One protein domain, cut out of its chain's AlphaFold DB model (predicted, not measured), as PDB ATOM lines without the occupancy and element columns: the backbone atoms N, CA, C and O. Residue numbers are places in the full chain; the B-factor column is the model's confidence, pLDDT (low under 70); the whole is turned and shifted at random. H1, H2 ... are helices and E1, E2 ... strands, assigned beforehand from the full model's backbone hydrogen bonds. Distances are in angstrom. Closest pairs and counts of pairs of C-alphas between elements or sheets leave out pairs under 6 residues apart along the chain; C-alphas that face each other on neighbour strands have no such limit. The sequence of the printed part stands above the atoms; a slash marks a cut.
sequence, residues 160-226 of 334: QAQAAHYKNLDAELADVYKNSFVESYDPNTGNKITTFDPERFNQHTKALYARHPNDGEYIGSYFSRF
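What this domain is: This is residues 160 to 226 of the 334 residues of an uncharacterized protein of Lonepinella koalarum (UniProt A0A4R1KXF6). A two-stranded hairpin, E1 and E2, makes one end of a long rod, and three helices make the rest: H1 and H2 run back from it as a narrow V, and the shorter H3 folds back near both. The turn of the hairpin, residues 186 to 191, sticks out at one end, and residues 160 to 165 of H1 stick out at the other. The printed part has 67 residues, with three named helices and two named strands in the order H1, E1, E2, H2, H3, and is mostly helix. The sheet, E1 - E2, is antiparallel. The whole is loose, with a radius of gyration of the C-alphas of 15.0 A and spans of 52 by 21 by 19 A.

How they stand to each other: E1, residues 181 to 185, and E2, residues 192 to 196, form an antiparallel hairpin, with 149 degrees between their directions. N 182 and O 195, 2.8 A apart, and N 184 and O 193, 2.9 A apart, are within hydrogen-bond range. H1, residues 160 to 178, touches H2, residues 198 to 211, with residues 172 to 177 alone. Their closest C-alphas, of Val 176 and His 204, are 5.6 A apart; the tilt is shallow, 25 degrees, opposite ways. H3, residues 216 to 224, is close to H1 but not clearly touching, the closest C-alphas being those of Leu 173 and Ile 219, 7.5 A. H3 is also close to H2 but not clearly touching, with the C-alphas of Tyr 209 and Gly 216 closest at 6.4 A. H3 is apart from E1 and E2. In H1, H2 and H3 every O i to N i+4 pair is within hydrogen-bond range.

Where its parts are: E1 and E2 each measure 13.2 A. H1 is 27.0 A long and begins at C-alpha 160, (169.350, 154.516, 198.599). H2 is 20.0 A long. H3 is 12.1 A long and ends at C-alpha 224, (178.543, 156.570, 175.285).

The domain as a whole: The two C-alphas farthest apart, of Gln 160 and Asn 188, are 52.6 A apart. The printed part has no cut and no long link. The mean pLDDT of the printed part is 75.4; residues 160 to 166 and 213 to 217 are among those under 70.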
ATOM      1  N   GLN A 160     169.400 155.976 198.660       55.16
ATOM      2  CA  GLN A 160     169.350 154.516 198.599       55.16
ATOM      3  C   GLN A 160     168.369 154.008 197.534       55.16
ATOM      4  O   GLN A 160     168.709 153.087 196.794       55.16
ATOM      5  N   ALA A 161     167.188 154.618 197.410       53.88
ATOM      6  CA  ALA A 161     166.202 154.253 196.395       53.88
ATOM      7  C   ALA A 161     166.693 154.570 194.974       53.88
ATOM      8  O   ALA A 161     166.558 153.734 194.084       53.88
ATOM      9  N   GLN A 162     167.330 155.728 194.766       56.06
ATOM     10  CA  GLN A 162     167.972 156.070 193.495       56.06
ATOM     11  C   GLN A 162     169.149 155.144 193.191       56.06
ATOM     12  O   GLN A 162     169.256 154.643 192.078       56.06
ATOM     13  N   ALA A 163     170.007 154.853 194.173       55.88
ATOM     14  CA  ALA A 163     171.111 153.916 193.988       55.88
ATOM     15  C   ALA A 163     170.607 152.509 193.625       55.88
ATOM     16  O   ALA A 163     171.193 151.849 192.769       55.88
ATOM     17  N   ALA A 164     169.507 152.055 194.231       57.25
ATOM     18  CA  ALA A 164     168.872 150.788 193.886       57.25
ATOM     19  C   ALA A 164     168.239 150.810 192.483       57.25
ATOM     20  O   ALA A 164     168.403 149.844 191.739       57.25
ATOM     21  N   HIS A 165     167.568 151.905 192.104       67.88
ATOM     22  CA  HIS A 165     167.015 152.110 190.758       67.88
ATOM     23  C   HIS A 165     168.108 152.021 189.692       67.88
ATOM     24  O   HIS A 165     168.030 151.173 188.805       67.88
ATOM     25  N   TYR A 166     169.185 152.799 189.840       69.62
ATOM     26  CA  TYR A 166     170.295 152.787 188.885       69.62
ATOM     27  C   TYR A 166     171.040 151.452 188.856       69.62
ATOM     28  O   TYR A 166     171.444 151.010 187.789       69.62
ATOM     29  N   LYS A 167     171.146 150.743 189.986       70.00
ATOM     30  CA  LYS A 167     171.721 149.389 190.014       70.00
ATOM     31  C   LYS A 167     170.895 148.382 189.205       70.00
ATOM     32  O   LYS A 167     171.466 147.508 188.554       70.00
ATOM     33  N   ASN A 168     169.567 148.468 189.261       70.75
ATOM     34  CA  ASN A 168     168.697 147.609 188.456       70.75
ATOM     35  C   ASN A 168     168.766 148.000 186.973       70.75
ATOM     36  O   ASN A 168     168.851 147.124 186.113       70.75
ATOM     37  N   LEU A 169     168.813 149.302 186.686       74.00
ATOM     38  CA  LEU A 169     168.964 149.822 185.331       74.00
ATOM     39  C   LEU A 169     170.310 149.412 184.707       74.00
ATOM     40  O   LEU A 169     170.337 149.014 183.548       74.00
ATOM     41  N   ASP A 170     171.402 149.403 185.477       75.25
ATOM     42  CA  ASP A 170     172.717 148.898 185.049       75.25
ATOM     43  C   ASP A 170     172.660 147.432 184.593       75.25
ATOM     44  O   ASP A 170     173.317 147.052 183.620       75.25
ATOM     45  N   ALA A 171     171.867 146.598 185.273       78.06
ATOM     46  CA  ALA A 171     171.684 145.204 184.883       78.06
ATOM     47  C   ALA A 171     170.922 145.082 183.552       78.06
ATOM     48  O   ALA A 171     171.313 144.286 182.697       78.06
ATOM     49  N   GLU A 172     169.879 145.893 183.345       81.25
ATOM     50  CA  GLU A 172     169.158 145.947 182.066       81.25
ATOM     51  C   GLU A 172     170.036 146.494 180.930       81.25
ATOM     52  O   GLU A 172     170.013 145.966 179.819       81.25
ATOM     53  N   LEU A 173     170.853 147.513 181.203       81.38
ATOM     54  CA  LEU A 173     171.802 148.091 180.249       81.38
ATOM     55  C   LEU A 173     172.864 147.067 179.815       81.38
ATOM     56  O   LEU A 173     173.170 146.944 178.625       81.38
ATOM     57  N   ALA A 174     173.389 146.285 180.762       79.75
ATOM     58  CA  ALA A 174     174.308 145.190 180.467       79.75
ATOM     59  C   ALA A 174     173.642 144.077 179.636       79.75
ATOM     60  O   ALA A 174     174.280 143.499 178.750       79.75
ATOM     61  N   ASP A 175     172.362 143.789 179.887       84.25
ATOM     62  CA  ASP A 175     171.591 142.798 179.132       84.25
ATOM     63  C   ASP A 175     171.348 143.237 177.679       84.25
ATOM     64  O   ASP A 175     171.537 142.441 176.757       84.25
ATOM     65  N   VAL A 176     171.052 144.524 177.448       83.31
ATOM     66  CA  VAL A 176     170.982 145.109 176.096       83.31
ATOM     67  C   VAL A 176     172.280 144.847 175.334       83.31
ATOM     68  O   VAL A 176     172.243 144.317 174.221       83.31
ATOM     69  N   TYR A 177     173.432 145.150 175.937       82.44
ATOM     70  CA  TYR A 177     174.731 144.926 175.301       82.44
ATOM     71  C   TYR A 177     174.980 143.440 175.007       82.44
ATOM     72  O   TYR A 177     175.346 143.079 173.890       82.44
ATOM     73  N   LYS A 178     174.721 142.553 175.974       81.75
ATOM     74  CA  LYS A 178     174.933 141.107 175.824       81.75
ATOM     75  C   LYS A 178     174.057 140.494 174.727       81.75
ATOM     76  O   LYS A 178     174.551 139.709 173.921       81.75
ATOM     77  N   ASN A 179     172.785 140.883 174.659       82.88
ATOM     78  CA  ASN A 179     171.831 140.365 173.673       82.88
ATOM     79  C   ASN A 179     171.996 140.994 172.280       82.88
ATOM     80  O   ASN A 179     171.297 140.613 171.338       82.88
ATOM     81  N   SER A 180     172.933 141.931 172.133       85.19
ATOM     82  CA  SER A 180     173.300 142.525 170.846       85.19
ATOM     83  C   SER A 180     174.353 141.723 170.087       85.19
ATOM     84  O   SER A 180     174.681 142.059 168.956       85.19
ATOM     85  N   PHE A 181     174.880 140.648 170.672       83.81
ATOM     86  CA  PHE A 181     175.774 139.740 169.967       83.81
ATOM     87  C   PHE A 181     174.997 138.587 169.333       83.81
ATOM     88  O   PHE A 181     174.093 138.001 169.931       83.81
ATOM     89  N   VAL A 182     175.376 138.248 168.106       86.75
ATOM     90  CA  VAL A 182     174.882 137.091 167.367       86.75
ATOM     91  C   VAL A 182     175.992 136.057 167.311       86.75
ATOM     92  O   VAL A 182     177.146 136.359 167.002       86.75
ATOM     93  N   GLU A 183     175.634 134.821 167.622       87.44
ATOM     94  CA  GLU A 183     176.535 133.685 167.515       87.44
ATOM     95  C   GLU A 183     176.323 133.020 166.158       87.44
ATOM     96  O   GLU A 183     175.205 132.657 165.793       87.44
ATOM     97  N   SER A 184     177.403 132.868 165.402       87.00
ATOM     98  CA  SER A 184     177.427 132.131 164.145       87.00
ATOM     99  C   SER A 184     178.564 131.116 164.161       87.00
ATOM    100  O   SER A 184     179.448 131.161 165.018       87.00
ATOM    101  N   TYR A 185     178.528 130.169 163.232       89.31
ATOM    102  CA  TYR A 185     179.584 129.179 163.072       89.31
ATOM    103  C   TYR A 185     180.303 129.431 161.759       89.31
ATOM    104  O   TYR A 185     179.661 129.558 160.716       89.31
ATOM    105  N   ASP A 186     181.631 129.485 161.816       81.56
ATOM    106  CA  ASP A 186     182.454 129.493 160.614       81.56
ATOM    107  C   ASP A 186     182.244 128.165 159.863       81.56
ATOM    108  O   ASP A 186     182.571 127.105 160.409       81.56
ATOM    109  N   PRO A 187     181.726 128.183 158.625       80.62
ATOM    110  CA  PRO A 187     181.463 126.961 157.875       80.62
ATOM    111  C   PRO A 187     182.741 126.193 157.500       80.62
ATOM    112  O   PRO A 187     182.660 124.998 157.221       80.62
ATOM    113  N   ASN A 188     183.911 126.842 157.502       82.06
ATOM    114  CA  ASN A 188     185.182 126.226 157.122       82.06
ATOM    115  C   ASN A 188     185.954 125.667 158.322       82.06
ATOM    116  O   ASN A 188     186.680 124.684 158.178       82.06
ATOM    117  N   THR A 189     185.827 126.292 159.497       87.00
ATOM    118  CA  THR A 189     186.593 125.903 160.696       87.00
ATOM    119  C   THR A 189     185.739 125.282 161.800       87.00
ATOM    120  O   THR A 189     186.289 124.686 162.723       87.00
ATOM    121  N   GLY A 190     184.409 125.402 161.732       84.75
ATOM    122  CA  GLY A 190     183.484 124.950 162.777       84.75
ATOM    123  C   GLY A 190     183.561 125.765 164.072       84.75
ATOM    124  O   GLY A 190     182.861 125.457 165.038       84.75
ATOM    125  N   ASN A 191     184.397 126.805 164.112       86.94
ATOM    126  CA  ASN A 191     184.565 127.646 165.285       86.94
ATOM    127  C   ASN A 191     183.369 128.580 165.460       86.94
ATOM    128  O   ASN A 191     182.810 129.112 164.499       86.94
ATOM    129  N   LYS A 192     183.011 128.806 166.722       86.75
ATOM    130  CA  LYS A 192     181.984 129.764 167.110       86.75
ATOM    131  C   LYS A 192     182.530 131.184 166.967       86.75
ATOM    132  O   LYS A 192     183.530 131.529 167.595       86.75
ATOM    133  N   ILE A 193     181.858 131.995 166.161       82.56
ATOM    134  CA  ILE A 193     182.129 133.418 165.981       82.56
ATOM    135  C   ILE A 193     181.015 134.190 166.678       82.56
ATOM    136  O   ILE A 193     179.832 133.988 166.406       82.56
ATOM    137  N   THR A 194     181.403 135.099 167.562       81.94
ATOM    138  CA  THR A 194     180.483 136.045 168.191       81.94
ATOM    139  C   THR A 194     180.654 137.394 167.505       81.94
ATOM    140  O   THR A 194     181.730 137.988 167.567       81.94
ATOM    141  N   THR A 195     179.610 137.872 166.834       82.88
ATOM    142  CA  THR A 195     179.625 139.134 166.086       82.88
ATOM    143  C   THR A 195     178.617 140.094 166.688       82.88
ATOM    144  O   THR A 195     177.507 139.700 167.032       82.88
ATOM    145  N   PHE A 196     179.002 141.355 166.843       81.56
ATOM    146  CA  PHE A 196     178.083 142.389 167.297       81.56
ATOM    147  C   PHE A 196     177.100 142.764 166.179       81.56
ATOM    148  O   PHE A 196     177.520 142.970 165.042       81.56
ATOM    149  N   ASP A 197     175.815 142.877 166.509       82.50
ATOM    150  CA  ASP A 197     174.731 143.267 165.607       82.50
ATOM    151  C   ASP A 197     174.184 144.657 166.007       82.50
ATOM    152  O   ASP A 197     173.444 144.781 166.994       82.50
ATOM    153  N   PRO A 198     174.532 145.719 165.250       79.12
ATOM    154  CA  PRO A 198     174.071 147.079 165.523       79.12
ATOM    155  C   PRO A 198     172.555 147.261 165.444       79.12
ATOM    156  O   PRO A 198     172.004 148.095 166.163       79.12
ATOM    157  N   GLU A 199     171.857 146.495 164.604       79.94
ATOM    158  CA  GLU A 199     170.404 146.608 164.492       79.94
ATOM    159  C   GLU A 199     169.720 146.043 165.735       79.94
ATOM    160  O   GLU A 199     168.829 146.691 166.291       79.94
ATOM    161  N   ARG A 200     170.182 144.887 166.233       81.25
ATOM    162  CA  ARG A 200     169.718 144.332 167.517       81.25
ATOM    163  C   ARG A 200     169.998 145.270 168.681       81.25
ATOM    164  O   ARG A 200     169.112 145.485 169.508       81.25
ATOM    165  N   PHE A 201     171.186 145.870 168.719       83.31
ATOM    166  CA  PHE A 201     171.524 146.858 169.739       83.31
ATOM    167  C   PHE A 201     170.569 148.049 169.726       83.31
ATOM    168  O   PHE A 201     170.021 148.413 170.767       83.31
ATOM    169  N   ASN A 202     170.302 148.617 168.550       77.81
ATOM    170  CA  ASN A 202     169.372 149.734 168.405       77.81
ATOM    171  C   ASN A 202     167.939 149.352 168.803       77.81
ATOM    172  O   ASN A 202     167.257 150.132 169.471       77.81
ATOM    173  N   GLN A 203     167.478 148.149 168.449       81.38
ATOM    174  CA  GLN A 203     166.153 147.650 168.836       81.38
ATOM    175  C   GLN A 203     166.022 147.491 170.356       81.38
ATOM    176  O   GLN A 203     165.059 147.990 170.946       81.38
ATOM    177  N   HIS A 204     166.995 146.846 171.002       81.25
ATOM    178  CA  HIS A 204     167.004 146.649 172.451       81.25
ATOM    179  C   HIS A 204     167.152 147.970 173.213       81.25
ATOM    180  O   HIS A 204     166.441 148.197 174.192       81.25
ATOM    181  N   THR A 205     167.993 148.879 172.719       78.06
ATOM    182  CA  THR A 205     168.156 150.224 173.282       78.06
ATOM    183  C   THR A 205     166.852 151.015 173.189       78.06
ATOM    184  O   THR A 205     166.396 151.575 174.182       78.06
ATOM    185  N   LYS A 206     166.172 151.000 172.036       78.94
ATOM    186  CA  LYS A 206     164.869 151.664 171.867       78.94
ATOM    187  C   LYS A 206     163.796 151.090 172.798       78.94
ATOM    188  O   LYS A 206     163.006 151.849 173.356       78.94
ATOM    189  N   ALA A 207     163.773 149.769 172.985       74.69
ATOM    190  CA  ALA A 207     162.874 149.124 173.938       74.69
ATOM    191  C   ALA A 207     163.178 149.538 175.388       74.69
ATOM    192  O   ALA A 207     162.249 149.728 176.169       74.69
ATOM    193  N   LEU A 208     164.456 149.726 175.733       76.06
ATOM    194  CA  LEU A 208     164.870 150.216 177.046       76.06
ATOM    195  C   LEU A 208     164.393 151.657 177.290       76.06
ATOM    196  O   LEU A 208     163.746 151.911 178.301       76.06
ATOM    197  N   TYR A 209     164.615 152.570 176.337       72.69
ATOM    198  CA  TYR A 209     164.113 153.952 176.414       72.69
ATOM    199  C   TYR A 209     162.584 154.024 176.555       72.69
ATOM    200  O   TYR A 209     162.069 154.900 177.241       72.69
ATOM    201  N   ALA A 210     161.845 153.098 175.935       67.31
ATOM    202  CA  ALA A 210     160.389 153.038 176.067       67.31
ATOM    203  C   ALA A 210     159.922 152.578 177.463       67.31
ATOM    204  O   ALA A 210     158.856 152.994 177.909       67.31
ATOM    205  N   ARG A 211     160.698 151.725 178.148       74.38
ATOM    206  CA  ARG A 211     160.410 151.293 179.528       74.38
ATOM    207  C   ARG A 211     160.840 152.324 180.571       74.38
ATOM    208  O   ARG A 211     160.204 152.409 181.616       74.38
ATOM    209  N   HIS A 212     161.870 153.110 180.258       70.50
ATOM    210  CA  HIS A 212     162.499 154.075 181.163       70.50
ATOM    211  C   HIS A 212     162.532 155.488 180.546       70.50
ATOM    212  O   HIS A 212     163.607 156.022 180.260       70.50
ATOM    213  N   PRO A 213     161.365 156.120 180.310       54.78
ATOM    214  CA  PRO A 213     161.274 157.389 179.576       54.78
ATOM    215  C   PRO A 213     161.960 158.572 180.279       54.78
ATOM    216  O   PRO A 213     162.331 159.537 179.616       54.78
ATOM    217  N   ASN A 214     162.162 158.492 181.597       60.34
ATOM    218  CA  ASN A 214     162.769 159.561 182.399       60.34
ATOM    219  C   ASN A 214     164.282 159.379 182.612       60.34
ATOM    220  O   ASN A 214     164.939 160.296 183.091       60.34
ATOM    221  N   ASP A 215     164.849 158.229 182.239       68.88
ATOM    222  CA  ASP A 215     166.256 157.890 182.505       68.88
ATOM    223  C   ASP A 215     167.154 158.105 181.275       68.88
ATOM    224  O   ASP A 215     168.268 157.580 181.186       68.88
ATOM    225  N   GLY A 216     166.680 158.868 180.287       60.22
ATOM    226  CA  GLY A 216     167.304 158.920 178.968       60.22
ATOM    227  C   GLY A 216     168.740 159.457 178.953       60.22
ATOM    228  O   GLY A 216     169.570 158.964 178.182       60.22
ATOM    229  N   GLU A 217     169.050 160.416 179.827       66.50
ATOM    230  CA  GLU A 217     170.403 160.960 180.006       66.50
ATOM    231  C   GLU A 217     171.349 159.917 180.616       66.50
ATOM    232  O   GLU A 217     172.465 159.726 180.128       66.50
ATOM    233  N   TYR A 218     170.882 159.173 181.625       70.25
ATOM    234  CA  TYR A 218     171.656 158.105 182.252       70.25
ATOM    235  C   TYR A 218     171.952 156.980 181.253       70.25
ATOM    236  O   TYR A 218     173.116 156.617 181.068       70.25
ATOM    237  N   ILE A 219     170.928 156.507 180.534       72.88
ATOM    238  CA  ILE A 219     171.046 155.479 179.487       72.88
ATOM    239  C   ILE A 219     172.036 155.928 178.398       72.88
ATOM    240  O   ILE A 219     172.935 155.173 178.020       72.88
ATOM    241  N   GLY A 220     171.928 157.179 177.937       69.06
ATOM    242  CA  GLY A 220     172.841 157.744 176.940       69.06
ATOM    243  C   GLY A 220     174.285 157.837 177.445       69.06
ATOM    244  O   GLY A 220     175.228 157.499 176.728       69.06
ATOM    245  N   SER A 221     174.477 158.236 178.707       70.25
ATOM    246  CA  SER A 221     175.797 158.313 179.344       70.25
ATOM    247  C   SER A 221     176.446 156.941 179.560       70.25
ATOM    248  O   SER A 221     177.671 156.828 179.529       70.25
ATOM    249  N   TYR A 222     175.642 155.895 179.763       75.31
ATOM    250  CA  TYR A 222     176.132 154.529 179.901       75.31
ATOM    251  C   TYR A 222     176.647 154.014 178.557       75.31
ATOM    252  O   TYR A 222     177.793 153.575 178.464       75.31
ATOM    253  N   PHE A 223     175.842 154.134 177.496       71.81
ATOM    254  CA  PHE A 223     176.218 153.630 176.175       71.81
ATOM    255  C   PHE A 223     177.308 154.457 175.484       71.81
ATOM    256  O   PHE A 223     178.110 153.895 174.741       71.81
ATOM    257  N   SER A 224     177.440 155.748 175.801       68.19
ATOM    258  CA  SER A 224     178.543 156.570 175.285       68.19
ATOM    259  C   SER A 224     179.924 156.113 175.771       68.19
ATOM    260  O   SER A 224     180.923 156.356 175.099       68.19
ATOM    261  N   ARG A 225     180.013 155.354 176.875       64.25
ATOM    262  CA  ARG A 225     181.268 154.703 177.308       64.25
ATOM    263  C   ARG A 225     181.719 153.596 176.353       64.25
ATOM    264  O   ARG A 225     182.883 153.207 176.377       64.25
ATOM    265  N   PHE A 226     180.820 153.124 175.492       61.53
ATOM    266  CA  PHE A 226     181.082 152.127 174.459       61.53
ATOM    267  C   PHE A 226     181.294 152.762 173.064       61.53
ATOM    268  O   PHE A 226     181.535 152.030 172.103       61.53
TER     269      PHE A 226